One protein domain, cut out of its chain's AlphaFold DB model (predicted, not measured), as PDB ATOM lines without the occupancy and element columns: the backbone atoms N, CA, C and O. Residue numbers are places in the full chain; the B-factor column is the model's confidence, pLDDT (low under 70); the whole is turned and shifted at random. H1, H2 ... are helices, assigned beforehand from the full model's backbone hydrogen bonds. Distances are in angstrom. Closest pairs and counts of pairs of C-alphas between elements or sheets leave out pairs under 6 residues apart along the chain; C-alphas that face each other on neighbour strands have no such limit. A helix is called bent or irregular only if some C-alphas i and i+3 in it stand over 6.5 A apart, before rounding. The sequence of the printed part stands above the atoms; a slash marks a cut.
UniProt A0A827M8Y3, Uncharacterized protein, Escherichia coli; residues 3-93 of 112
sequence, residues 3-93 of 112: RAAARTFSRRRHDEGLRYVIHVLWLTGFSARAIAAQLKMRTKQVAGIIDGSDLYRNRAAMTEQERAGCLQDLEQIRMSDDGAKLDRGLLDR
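What this domain is: This is residues 3 to 93 of the 112 residues of an uncharacterized protein of Escherichia coli (UniProt A0A827M8Y3). One helix, H2, runs through the middle of the domain, with H5 packed on one side of it in nearly the opposite direction and the crossed pair H3 and H4 packed on the other side. The short first helix, H1, is near H5 but apart from H2, and after H5 the printed part goes on as a long stretch, residues 77 to 93, with no named element. The printed part has 91 residues with five named helices, H1 to H5 in chain order, and no named strand; the class is all helix. The whole is compact, with a radius of gyration of the C-alphas of 12.5 A and spans of 34 by 30 by 25 A.

Where its parts are: H1 covers residues 3 to 8, 9.0 A from first to last C-alpha, and begins with C-alpha 3 at (-27.209, 40.829, 6.168). H2, residues 14 to 28, is the longest helix at 22.6 A, from C-alpha 14 at (-24.334, 24.185, -5.713). It is irregular, but only just: C-alphas 14 and 17 are 6.50 A apart. H3 covers residues 32 to 38, 10.0 A, and H4 residues 43 to 51, 12.1 A. H5, residues 64 to 76, is 18.4 A long and ends with C-alpha 76 at (-35.860, 34.372, 6.184).

How they stand to each other: H2 is the hub, touching three helices. H2 and H5 touch at a shallow tilt of 29 degrees, opposite ways; their closest C-alphas, of Leu 27 and Arg 67, are 6.0 A apart. H2 touches H4 about perpendicular, at 82 degrees, closest at the C-alphas of Arg 19 and Ile 49, 6.8 A. With residues 22 to 26 alone H2 touches H3, at a steep tilt of 61 degrees, opposite ways; the closest C-alphas are those of Ile 22 and Ile 35, 6.8 A. H3 and H4 touch at a steep tilt of 56 degrees, opposite ways, with the C-alphas of Ala 36 and Thr 43 closest at 5.2 A. H1 and H5 are close but not clearly touching, about perpendicular at 80 degrees, and the C-alphas of Ala 5 and Leu 74 are 6.5 A apart. H1 is apart from H2, H3 and H4, and H5 is apart from H3 and H4. In H1, H3, H4 and H5 every O i to N i+4 pair is within hydrogen-bond range; in H2 it is 10 of 11.

The domain as a whole: The two C-alphas farthest apart in the domain, those of Ala 61 and Asp 82, are 36.0 A from each other. The printed part has no cut. The links H1 to H2, H2 to H3 and H3 to H4 are tight, and the link H4 to H5, with 12 residues, is long. The mean pLDDT of the printed part is 85.8, and residues 3 to 14 are under 70.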
ATOM      1  N   ARG A   3     -28.344  40.692   7.108       55.44
ATOM      2  CA  ARG A   3     -27.209  40.829   6.168       55.44
ATOM      3  C   ARG A   3     -26.090  39.803   6.370       55.44
ATOM      4  O   ARG A   3     -25.341  39.563   5.430       55.44
ATOM      5  N   ALA A   4     -25.946  39.216   7.559       61.44
ATOM      6  CA  ALA A   4     -24.847  38.293   7.855       61.44
ATOM      7  C   ALA A   4     -25.084  36.900   7.248       61.44
ATOM      8  O   ALA A   4     -24.263  36.444   6.455       61.44
ATOM      9  N   ALA A   5     -26.237  36.279   7.521       62.50
ATOM     10  CA  ALA A   5     -26.583  34.958   6.988       62.50
ATOM     11  C   ALA A   5     -26.641  34.944   5.449       62.50
ATOM     12  O   ALA A   5     -26.065  34.063   4.815       62.50
ATOM     13  N   ALA A   6     -27.237  35.974   4.836       59.44
ATOM     14  CA  ALA A   6     -27.283  36.120   3.379       59.44
ATOM     15  C   ALA A   6     -25.891  36.277   2.732       59.44
ATOM     16  O   ALA A   6     -25.709  35.918   1.574       59.44
ATOM     17  N   ARG A   7     -24.889  36.799   3.457       62.69
ATOM     18  CA  ARG A   7     -23.496  36.852   2.971       62.69
ATOM     19  C   ARG A   7     -22.786  35.505   3.094       62.69
ATOM     20  O   ARG A   7     -21.862  35.253   2.328       62.69
ATOM     21  N   THR A   8     -23.192  34.665   4.045       67.38
ATOM     22  CA  THR A   8     -22.640  33.315   4.227       67.38
ATOM     23  C   THR A   8     -23.115  32.347   3.139       67.38
ATOM     24  O   THR A   8     -22.371  31.431   2.791       67.38
ATOM     25  N   PHE A   9     -24.308  32.566   2.576       69.50
ATOM     26  CA  PHE A   9     -24.890  31.746   1.508       69.50
ATOM     27  C   PHE A   9     -25.197  32.609   0.260       69.50
ATOM     28  O   PHE A   9     -26.229  33.272   0.175       69.50
ATOM     29  N   SER A  10     -24.272  32.632  -0.706       60.62
ATOM     30  CA  SER A  10     -24.436  33.151  -2.072       60.62
ATOM     31  C   SER A  10     -25.006  32.152  -3.113       60.62
ATOM     32  O   SER A  10     -24.297  31.343  -3.720       60.62
ATOM     33  N   ARG A  11     -26.289  32.335  -3.433       58.47
ATOM     34  CA  ARG A  11     -27.187  31.676  -4.421       58.47
ATOM     35  C   ARG A  11     -26.600  30.955  -5.664       58.47
ATOM     36  O   ARG A  11     -27.301  30.149  -6.264       58.47
ATOM     37  N   ARG A  12     -25.368  31.234  -6.107       55.12
ATOM     38  CA  ARG A  12     -24.730  30.657  -7.312       55.12
ATOM     39  C   ARG A  12     -23.941  29.362  -7.081       55.12
ATOM     40  O   ARG A  12     -23.534  28.739  -8.059       55.12
ATOM     41  N   ARG A  13     -23.683  28.942  -5.838       60.94
ATOM     42  CA  ARG A  13     -22.875  27.738  -5.566       60.94
ATOM     43  C   ARG A  13     -23.743  26.543  -5.173       60.94
ATOM     44  O   ARG A  13     -24.425  26.570  -4.158       60.94
ATOM     45  N   HIS A  14     -23.637  25.460  -5.948       56.44
ATOM     46  CA  HIS A  14     -24.334  24.185  -5.713       56.44
ATOM     47  C   HIS A  14     -24.154  23.647  -4.279       56.44
ATOM     48  O   HIS A  14     -25.076  23.069  -3.708       56.44
ATOM     49  N   ASP A  15     -22.990  23.889  -3.672       74.12
ATOM     50  CA  ASP A  15     -22.666  23.409  -2.326       74.12
ATOM     51  C   ASP A  15     -23.321  24.215  -1.201       74.12
ATOM     52  O   ASP A  15     -23.320  23.784  -0.048       74.12
ATOM     53  N   GLU A  16     -23.883  25.384  -1.490       82.81
ATOM     54  CA  GLU A  16     -24.422  26.229  -0.434       82.81
ATOM     55  C   GLU A  16     -25.760  25.771   0.103       82.81
ATOM     56  O   GLU A  16     -25.970  25.882   1.307       82.81
ATOM     57  N   GLY A  17     -26.622  25.197  -0.738       87.69
ATOM     58  CA  GLY A  17     -27.852  24.567  -0.258       87.69
ATOM     59  C   GLY A  17     -27.546  23.460   0.749       87.69
ATOM     60  O   GLY A  17     -28.175  23.358   1.800       87.69
ATOM     61  N   LEU A  18     -26.488  22.689   0.490       89.94
ATOM     62  CA  LEU A  18     -26.027  21.649   1.403       89.94
ATOM     63  C   LEU A  18     -25.463  22.233   2.707       89.94
ATOM     64  O   LEU A  18     -25.808  21.761   3.789       89.94
ATOM     65  N   ARG A  19     -24.629  23.278   2.628       91.69
ATOM     66  CA  ARG A  19     -24.110  23.978   3.818       91.69
ATOM     67  C   ARG A  19     -25.241  24.585   4.644       91.69
ATOM     68  O   ARG A  19     -25.231  24.459   5.864       91.69
ATOM     69  N   TYR A  20     -26.226  25.187   3.987       92.06
ATOM     70  CA  TYR A  20     -27.413  25.745   4.621       92.06
ATOM     71  C   TYR A  20     -28.156  24.677   5.427       92.06
ATOM     72  O   TYR A  20     -28.365  24.849   6.627       92.06
ATOM     73  N   VAL A  21     -28.450  23.527   4.810       93.62
ATOM     74  CA  VAL A  21     -29.096  22.392   5.488       93.62
ATOM     75  C   VAL A  21     -28.276  21.918   6.690       93.62
ATOM     76  O   VAL A  21     -28.832  21.712   7.769       93.62
ATOM     77  N   ILE A  22     -26.952  21.796   6.546       95.00
ATOM     78  CA  ILE A  22     -26.059  21.403   7.647       95.00
ATOM     79  C   ILE A  22     -26.165  22.382   8.819       95.00
ATOM     80  O   ILE A  22     -26.313  21.944   9.961       95.00
ATOM     81  N   HIS A  23     -26.120  23.690   8.561       94.81
ATOM     82  CA  HIS A  23     -26.187  24.698   9.616       94.81
ATOM     83  C   HIS A  23     -27.562  24.757  10.292       94.81
ATOM     84  O   HIS A  23     -27.611  24.852  11.518       94.81
ATOM     85  N   VAL A  24     -28.664  24.608   9.547       94.62
ATOM     86  CA  VAL A  24     -30.013  24.532  10.139       94.62
ATOM     87  C   VAL A  24     -30.137  23.313  11.052       94.62
ATOM     88  O   VAL A  24     -30.530  23.448  12.213       94.62
ATOM     89  N   LEU A  25     -29.754  22.121  10.584       94.19
ATOM     90  CA  LEU A  25     -29.830  20.904  11.399       94.19
ATOM     91  C   LEU A  25     -28.907  20.988  12.624       94.19
ATOM     92  O   LEU A  25     -29.285  20.590  13.731       94.19
ATOM     93  N   TRP A  26     -27.717  21.563  12.457       95.19
ATOM     94  CA  TRP A  26     -26.799  21.815  13.559       95.19
ATOM     95  C   TRP A  26     -27.427  22.735  14.607       95.19
ATOM     96  O   TRP A  26     -27.505  22.351  15.774       95.19
ATOM     97  N   LEU A  27     -27.945  23.900  14.218       94.00
ATOM     98  CA  LEU A  27     -28.583  24.845  15.136       94.00
ATOM     99  C   LEU A  27     -29.881  24.307  15.738       94.00
ATOM    100  O   LEU A  27     -30.205  24.676  16.863       94.00
ATOM    101  N   THR A  28     -30.572  23.382  15.070       92.62
ATOM    102  CA  THR A  28     -31.743  22.664  15.608       92.62
ATOM    103  C   THR A  28     -31.351  21.708  16.736       92.62
ATOM    104  O   THR A  28     -32.116  21.513  17.673       92.62
ATOM    105  N   GLY A  29     -30.114  21.202  16.737       91.56
ATOM    106  CA  GLY A  29     -29.552  20.409  17.838       91.56
ATOM    107  C   GLY A  29     -29.024  19.037  17.425       91.56
ATOM    108  O   GLY A  29     -28.514  18.305  18.271       91.56
ATOM    109  N   PHE A  30     -29.083  18.685  16.139       92.56
ATOM    110  CA  PHE A  30     -28.561  17.407  15.660       92.56
ATOM    111  C   PHE A  30     -27.034  17.336  15.784       92.56
ATOM    112  O   PHE A  30     -26.316  18.331  15.656       92.56
ATOM    113  N   SER A  31     -26.504  16.141  16.049       93.06
ATOM    114  CA  SER A  31     -25.056  15.918  16.061       93.06
ATOM    115  C   SER A  31     -24.496  15.887  14.636       93.06
ATOM    116  O   SER A  31     -25.188  15.482  13.702       93.06
ATOM    117  N   ALA A  32     -23.215  16.233  14.460       94.62
ATOM    118  CA  ALA A  32     -22.552  16.147  13.153       94.62
ATOM    119  C   ALA A  32     -22.637  14.732  12.545       94.62
ATOM    120  O   ALA A  32     -22.782  14.583  11.335       94.62
ATOM    121  N   ARG A  33     -22.617  13.688  13.387       96.06
ATOM    122  CA  ARG A  33     -22.797  12.290  12.966       96.06
ATOM    123  C   ARG A  33     -24.208  12.014  12.440       96.06
ATOM    124  O   ARG A  33     -24.336  11.360  11.411       96.06
ATOM    125  N   ALA A  34     -25.245  12.497  13.125       95.00
ATOM    126  CA  ALA A  34     -26.630  12.325  12.683       95.00
ATOM    127  C   ALA A  34     -26.883  13.055  11.355       95.00
ATOM    128  O   ALA A  34     -27.459  12.484  10.434       95.00
ATOM    129  N   ILE A  35     -26.367  14.281  11.232       95.06
ATOM    130  CA  ILE A  35     -26.441  15.071   9.997       95.06
ATOM    131  C   ILE A  35     -25.730  14.341   8.850       95.06
ATOM    132  O   ILE A  35     -26.293  14.190   7.771       95.06
ATOM    133  N   ALA A  36     -24.519  13.835   9.090       95.06
ATOM    134  CA  ALA A  36     -23.758  13.090   8.091       95.06
ATOM    135  C   ALA A  36     -24.503  11.841   7.599       95.06
ATOM    136  O   ALA A  36     -24.548  11.598   6.395       95.06
ATOM    137  N   ALA A  37     -25.132  11.090   8.509       94.38
ATOM    138  CA  ALA A  37     -25.949   9.933   8.152       94.38
ATOM    139  C   ALA A  37     -27.152  10.331   7.280       94.38
ATOM    140  O   ALA A  37     -27.370   9.728   6.229       94.38
ATOM    141  N   GLN A  38     -27.880  11.384   7.668       91.25
ATOM    142  CA  GLN A  38     -29.047  11.871   6.928       91.25
ATOM    143  C   GLN A  38     -28.688  12.365   5.519       91.25
ATOM    144  O   GLN A  38     -29.426  12.123   4.568       91.25
ATOM    145  N   LEU A  39     -27.545  13.042   5.378       91.50
ATOM    146  CA  LEU A  39     -27.093  13.630   4.114       91.50
ATOM    147  C   LEU A  39     -26.197  12.695   3.288       91.50
ATOM    148  O   LEU A  39     -25.710  13.099   2.236       91.50
ATOM    149  N   LYS A  40     -25.966  11.455   3.749       93.62
ATOM    150  CA  LYS A  40     -25.049  10.480   3.126       93.62
ATOM    151  C   LYS A  40     -23.635  11.046   2.904       93.62
ATOM    152  O   LYS A  40     -22.998  10.796   1.882       93.62
ATOM    153  N   MET A  41     -23.136  11.806   3.876       93.94
ATOM    154  CA  MET A  41     -21.808  12.431   3.867       93.94
ATOM    155  C   MET A  41     -20.874  11.783   4.890       93.94
ATOM    156  O   MET A  41     -21.305  11.091   5.811       93.94
ATOM    157  N   ARG A  42     -19.568  12.063   4.792       95.88
ATOM    158  CA  ARG A  42     -18.625  11.713   5.865       95.88
ATOM    159  C   ARG A  42     -18.752  12.713   7.013       95.88
ATOM    160  O   ARG A  42     -18.726  13.921   6.784       95.88
ATOM    161  N   THR A  43     -18.748  12.230   8.257       96.75
ATOM    162  CA  THR A  43     -18.783  13.081   9.467       96.75
ATOM    163  C   THR A  43     -17.707  14.171   9.452       96.75
ATOM    164  O   THR A  43     -17.979  15.300   9.844       96.75
ATOM    165  N   LYS A  44     -16.507  13.873   8.927       95.06
ATOM    166  CA  LYS A  44     -15.408  14.846   8.800       95.06
ATOM    167  C   LYS A  44     -15.748  16.023   7.874       95.06
ATOM    168  O   LYS A  44     -15.336  17.140   8.153       95.06
ATOM    169  N   GLN A  45     -16.497  15.787   6.793       93.69
ATOM    170  CA  GLN A  45     -16.923  16.859   5.883       93.69
ATOM    171  C   GLN A  45     -17.941  17.774   6.567       93.69
ATOM    172  O   GLN A  45     -17.820  18.991   6.487       93.69
ATOM    173  N   VAL A  46     -18.901  17.188   7.287       94.75
ATOM    174  CA  VAL A  46     -19.903  17.942   8.052       94.75
ATOM    175  C   VAL A  46     -19.240  18.768   9.157       94.75
ATOM    176  O   VAL A  46     -19.523  19.955   9.270       94.75
ATOM    177  N   ALA A  47     -18.320  18.170   9.922       93.69
ATOM    178  CA  ALA A  47     -17.544  18.882  10.938       93.69
ATOM    179  C   ALA A  47     -16.751  20.049  10.331       93.69
ATOM    180  O   ALA A  47     -16.881  21.166  10.807       93.69
ATOM    181  N   GLY A  48     -16.039  19.831   9.219       94.19
ATOM    182  CA  GLY A  48     -15.301  20.904   8.543       94.19
ATOM    183  C   GLY A  48     -16.183  22.066   8.068       94.19
ATOM    184  O   GLY A  48     -15.759  23.216   8.128       94.19
ATOM    185  N   ILE A  49     -17.419  21.792   7.633       93.00
ATOM    186  CA  ILE A  49     -18.391  22.838   7.268       93.00
ATOM    187  C   ILE A  49     -18.847  23.623   8.506       93.00
ATOM    188  O   ILE A  49     -18.938  24.846   8.450       93.00
ATOM    189  N   ILE A  50     -19.118  22.936   9.619       93.38
ATOM    190  CA  ILE A  50     -19.517  23.576  10.882       93.38
ATOM    191  C   ILE A  50     -18.372  24.434  11.433       93.38
ATOM    192  O   ILE A  50     -18.589  25.603  11.741       93.38
ATOM    193  N   ASP A  51     -17.167  23.874  11.512       92.19
ATOM    194  CA  ASP A  51     -15.986  24.523  12.086       92.19
ATOM    195  C   ASP A  51     -15.514  25.716  11.247       92.19
ATOM    196  O   ASP A  51     -15.016  26.697  11.795       92.19
ATOM    197  N   GLY A  52     -15.720  25.661   9.927       87.81
ATOM    198  CA  GLY A  52     -15.445  26.766   9.009       87.81
ATOM    199  C   GLY A  52     -16.451  27.921   9.078       87.81
ATOM    200  O   GLY A  52     -16.297  28.894   8.344       87.81
ATOM    201  N   SER A  53     -17.489  27.827   9.915       84.00
ATOM    202  CA  SER A  53     -18.453  28.904  10.134       84.00
ATOM    203  C   SER A  53     -18.198  29.602  11.463       84.00
ATOM    204  O   SER A  53     -18.502  29.060  12.525       84.00
ATOM    205  N   ASP A  54     -17.735  30.848  11.409       83.00
ATOM    206  CA  ASP A  54     -17.528  31.657  12.616       83.00
ATOM    207  C   ASP A  54     -18.818  31.870  13.412       83.00
ATOM    208  O   ASP A  54     -18.799  31.879  14.642       83.00
ATOM    209  N   LEU A  55     -19.949  31.979  12.711       84.12
ATOM    210  CA  LEU A  55     -21.240  32.270  13.324       84.12
ATOM    211  C   LEU A  55     -21.876  31.036  13.972       84.12
ATOM    212  O   LEU A  55     -22.528  31.158  15.002       84.12
ATOM    213  N   TYR A  56     -21.696  29.844  13.394       88.44
ATOM    214  CA  TYR A  56     -22.460  28.658  13.796       88.44
ATOM    215  C   TYR A  56     -21.628  27.578  14.501       88.44
ATOM    216  O   TYR A  56     -22.209  26.669  15.104       88.44
ATOM    217  N   ARG A  57     -20.286  27.658  14.478       88.88
ATOM    218  CA  ARG A  57     -19.396  26.633  15.062       88.88
ATOM    219  C   ARG A  57     -19.694  26.328  16.530       88.88
ATOM    220  O   ARG A  57     -19.756  25.167  16.923       88.88
ATOM    221  N   ASN A  58     -19.935  27.353  17.349       87.06
ATOM    222  CA  ASN A  58     -20.014  27.205  18.805       87.06
ATOM    223  C   ASN A  58     -21.452  27.177  19.349       87.06
ATOM    224  O   ASN A  58     -21.774  27.850  20.326       87.06
ATOM    225  N   ARG A  59     -22.314  26.338  18.757       87.00
ATOM    226  CA  ARG A  59     -23.698  26.118  19.230       87.00
ATOM    227  C   ARG A  59     -23.787  25.822  20.726       87.00
ATOM    228  O   ARG A  59     -24.756  26.197  21.368       87.00
ATOM    229  N   ALA A  60     -22.812  25.101  21.277       83.19
ATOM    230  CA  ALA A  60     -22.830  24.686  22.680       83.19
ATOM    231  C   ALA A  60     -22.674  25.855  23.669       83.19
ATOM    232  O   ALA A  60     -22.992  25.688  24.846       83.19
ATOM    233  N   ALA A  61     -22.166  27.001  23.211       86.31
ATOM    234  CA  ALA A  61     -22.100  28.230  23.994       86.31
ATOM    235  C   ALA A  61     -23.313  29.146  23.774       86.31
ATOM    236  O   ALA A  61     -23.447  30.124  24.498       86.31
ATOM    237  N   MET A  62     -24.183  28.831  22.811       87.44
ATOM    238  CA  MET A  62     -25.376  29.619  22.526       87.44
ATOM    239  C   MET A  62     -26.518  29.251  23.473       87.44
ATOM    240  O   MET A  62     -26.806  28.075  23.722       87.44
ATOM    241  N   THR A  63     -27.220  30.274  23.934       88.12
ATOM    242  CA  THR A  63     -28.535  30.177  24.560       88.12
ATOM    243  C   THR A  63     -29.583  29.671  23.568       88.12
ATOM    244  O   THR A  63     -29.389  29.648  22.347       88.12
ATOM    245  N   GLU A  64     -30.733  29.244  24.091       87.38
ATOM    246  CA  GLU A  64     -31.861  28.848  23.249       87.38
ATOM    247  C   GLU A  64     -32.358  30.020  22.391       87.38
ATOM    248  O   GLU A  64     -32.636  29.833  21.209       87.38
ATOM    249  N   GLN A  65     -32.379  31.233  22.955       87.69
ATOM    250  CA  GLN A  65     -32.761  32.463  22.262       87.69
ATOM    251  C   GLN A  65     -31.804  32.796  21.114       87.69
ATOM    252  O   GLN A  65     -32.263  33.095  20.015       87.69
ATOM    253  N   GLU A  66     -30.490  32.699  21.326       89.62
ATOM    254  CA  GLU A  66     -29.505  32.941  20.262       89.62
ATOM    255  C   GLU A  66     -29.646  31.924  19.129       89.62
ATOM    256  O   GLU A  66     -29.670  32.297  17.957       89.62
ATOM    257  N   ARG A  67     -29.825  30.637  19.462       91.38
ATOM    258  CA  ARG A  67     -30.075  29.596  18.454       91.38
ATOM    259  C   ARG A  67     -31.364  29.856  17.680       91.38
ATOM    260  O   ARG A  67     -31.376  29.671  16.466       91.38
ATOM    261  N   ALA A  68     -32.431  30.267  18.366       91.19
ATOM    262  CA  ALA A  68     -33.700  30.617  17.736       91.19
ATOM    263  C   ALA A  68     -33.549  31.825  16.800       91.19
ATOM    264  O   ALA A  68     -34.029  31.767  15.672       91.19
ATOM    265  N   GLY A  69     -32.818  32.863  17.217       91.00
ATOM    266  CA  GLY A  69     -32.513  34.024  16.377       91.00
ATOM    267  C   GLY A  69     -31.744  33.637  15.112       91.00
ATOM    268  O   GLY A  69     -32.153  33.992  14.009       91.00
ATOM    269  N   CYS A  70     -30.697  32.814  15.238       91.38
ATOM    270  CA  CYS A  70     -29.966  32.309  14.074       91.38
ATOM    271  C   CYS A  70     -30.850  31.463  13.143       91.38
ATOM    272  O   CYS A  70     -30.728  31.560  11.924       91.38
ATOM    273  N   LEU A  71     -31.732  30.624  13.695       93.12
ATOM    274  CA  LEU A  71     -32.667  29.828  12.896       93.12
ATOM    275  C   LEU A  71     -33.684  30.707  12.166       93.12
ATOM    276  O   LEU A  71     -33.962  30.444  11.000       93.12
ATOM    277  N   GLN A  72     -34.180  31.766  12.804       92.44
ATOM    278  CA  GLN A  72     -35.087  32.728  12.183       92.44
ATOM    279  C   GLN A  72     -34.407  33.480  11.030       92.44
ATOM    280  O   GLN A  72     -34.991  33.616   9.955       92.44
ATOM    281  N   ASP A  73     -33.158  33.915  11.212       90.25
ATOM    282  CA  ASP A  73     -32.379  34.549  10.143       90.25
ATOM    283  C   ASP A  73     -32.167  33.598   8.953       90.25
ATOM    284  O   ASP A  73     -32.251  34.013   7.795       90.25
ATOM    285  N   LEU A  74     -31.921  32.310   9.224       90.81
ATOM    286  CA  LEU A  74     -31.803  31.279   8.191       90.81
ATOM    287  C   LEU A  74     -33.139  30.994   7.497       90.81
ATOM    288  O   LEU A  74     -33.156  30.759   6.289       90.81
ATOM    289  N   GLU A  75     -34.253  31.008   8.224       91.56
ATOM    290  CA  GLU A  75     -35.590  30.816   7.660       91.56
ATOM    291  C   GLU A  75     -35.953  31.950   6.691       91.56
ATOM    292  O   GLU A  75     -36.447  31.689   5.595       91.56
ATOM    293  N   GLN A  76     -35.614  33.198   7.035       89.06
ATOM    294  CA  GLN A  76     -35.860  34.372   6.184       89.06
ATOM    295  C   GLN A  76     -35.157  34.300   4.826       89.06
ATOM    296  O   GLN A  76     -35.669  34.835   3.846       89.06
ATOM    297  N   ILE A  77     -33.993  33.650   4.750       87.00
ATOM    298  CA  ILE A  77     -33.223  33.513   3.503       87.00
ATOM    299  C   ILE A  77     -33.490  32.188   2.773       87.00
ATOM    300  O   ILE A  77     -32.816  31.883   1.789       87.00
ATOM    301  N   ARG A  78     -34.428  31.370   3.272       89.00
ATOM    302  CA  ARG A  78     -34.710  30.028   2.742       89.00
ATOM    303  C   ARG A  78     -35.285  30.061   1.331       89.00
ATOM    304  O   ARG A  78     -34.963  29.189   0.523       89.00
ATOM    305  N   MET A  79     -36.168  31.024   1.081       86.56
ATOM    306  CA  MET A  79     -36.860  31.205  -0.191       86.56
ATOM    307  C   MET A  79     -36.106  32.233  -1.029       86.56
ATOM    308  O   MET A  79     -35.761  33.305  -0.529       86.56
ATOM    309  N   SER A  80     -35.856  31.918  -2.294       74.38
ATOM    310  CA  SER A  80     -35.380  32.896  -3.268       74.38
ATOM    311  C   SER A  80     -36.537  33.652  -3.920       74.38
ATOM    312  O   SER A  80     -37.700  33.256  -3.837       74.38
ATOM    313  N   ASP A  81     -36.194  34.759  -4.577       75.50
ATOM    314  CA  ASP A  81     -37.149  35.667  -5.226       75.50
ATOM    315  C   ASP A  81     -37.932  34.992  -6.377       75.50
ATOM    316  O   ASP A  81     -39.017  35.436  -6.736       75.50
ATOM    317  N   ASP A  82     -37.401  33.898  -6.933       78.38
ATOM    318  CA  ASP A  82     -38.027  33.035  -7.948       78.38
ATOM    319  C   ASP A  82     -38.897  31.909  -7.347       78.38
ATOM    320  O   ASP A  82     -39.415  31.062  -8.074       78.38
ATOM    321  N   GLY A  83     -39.056  31.878  -6.021       79.00
ATOM    322  CA  GLY A  83     -39.823  30.859  -5.304       79.00
ATOM    323  C   GLY A  83     -39.090  29.530  -5.096       79.00
ATOM    324  O   GLY A  83     -39.676  28.599  -4.536       79.00
ATOM    325  N   ALA A  84     -37.822  29.411  -5.507       83.19
ATOM    326  CA  ALA A  84     -37.031  28.222  -5.224       83.19
ATOM    327  C   ALA A  84     -36.581  28.175  -3.751       83.19
ATOM    328  O   ALA A  84     -36.390  29.189  -3.079       83.19
ATOM    329  N   LYS A  85     -36.413  26.959  -3.221       87.75
ATOM    330  CA  LYS A  85     -35.921  26.755  -1.854       87.75
ATOM    331  C   LYS A  85     -34.431  26.444  -1.872       87.75
ATOM    332  O   LYS A  85     -34.002  25.531  -2.581       87.75
ATOM    333  N   LEU A  86     -33.655  27.123  -1.029       86.94
ATOM    334  CA  LEU A  86     -32.208  26.913  -0.902       86.94
ATOM    335  C   LEU A  86     -31.857  25.466  -0.499       86.94
ATOM    336  O   LEU A  86     -30.844  24.915  -0.920       86.94
ATOM    337  N   ASP A  87     -32.730  24.830   0.279       87.12
ATOM    338  CA  ASP A  87     -32.614  23.448   0.747       87.12
ATOM    339  C   ASP A  87     -33.229  22.410  -0.207       87.12
ATOM    340  O   ASP A  87     -33.254  21.223   0.125       87.12
ATOM    341  N   ARG A  88     -33.780  22.834  -1.355       84.25
ATOM    342  CA  ARG A  88     -34.526  21.977  -2.295       84.25
ATOM    343  C   ARG A  88     -35.656  21.175  -1.626       84.25
ATOM    344  O   ARG A  88     -35.964  20.067  -2.054       84.25
ATOM    345  N   GLY A  89     -36.255  21.716  -0.560       84.81
ATOM    346  CA  GLY A  89     -37.342  21.075   0.190       84.81
ATOM    347  C   GLY A  89     -36.898  20.057   1.246       84.81
ATOM    348  O   GLY A  89     -37.748  19.462   1.908       84.81
ATOM    349  N   LEU A  90     -35.591  19.864   1.469       86.56
ATOM    350  CA  LEU A  90     -35.086  18.919   2.476       86.56
ATOM    351  C   LEU A  90     -35.539  19.246   3.909       86.56
ATOM    352  O   LEU A  90     -35.630  18.337   4.733       86.56
ATOM    353  N   LEU A  91     -35.842  20.512   4.212       90.44
ATOM    354  CA  LEU A  91     -36.285  20.966   5.531       90.44
ATOM    355  C   LEU A  91     -37.796  21.225   5.594       90.44
ATOM    356  O   LEU A  91     -38.268  21.817   6.559       90.44
ATOM    357  N   ASP A  92     -38.588  20.774   4.615       88.25
ATOM    358  CA  ASP A  92     -40.048  20.998   4.602       88.25
ATOM    359  C   ASP A  92     -40.771  20.389   5.804       88.25
ATOM    360  O   ASP A  92     -41.845  20.844   6.184       88.25
ATOM    361  N   ARG A  93     -40.163  19.376   6.425       83.50
ATOM    362  CA  ARG A  93     -40.674  18.715   7.632       83.50
ATOM    363  C   ARG A  93     -39.896  19.088   8.894       83.50
ATOM    364  O   ARG A  93     -40.123  18.495   9.944       83.50
TER     365      ARG A  93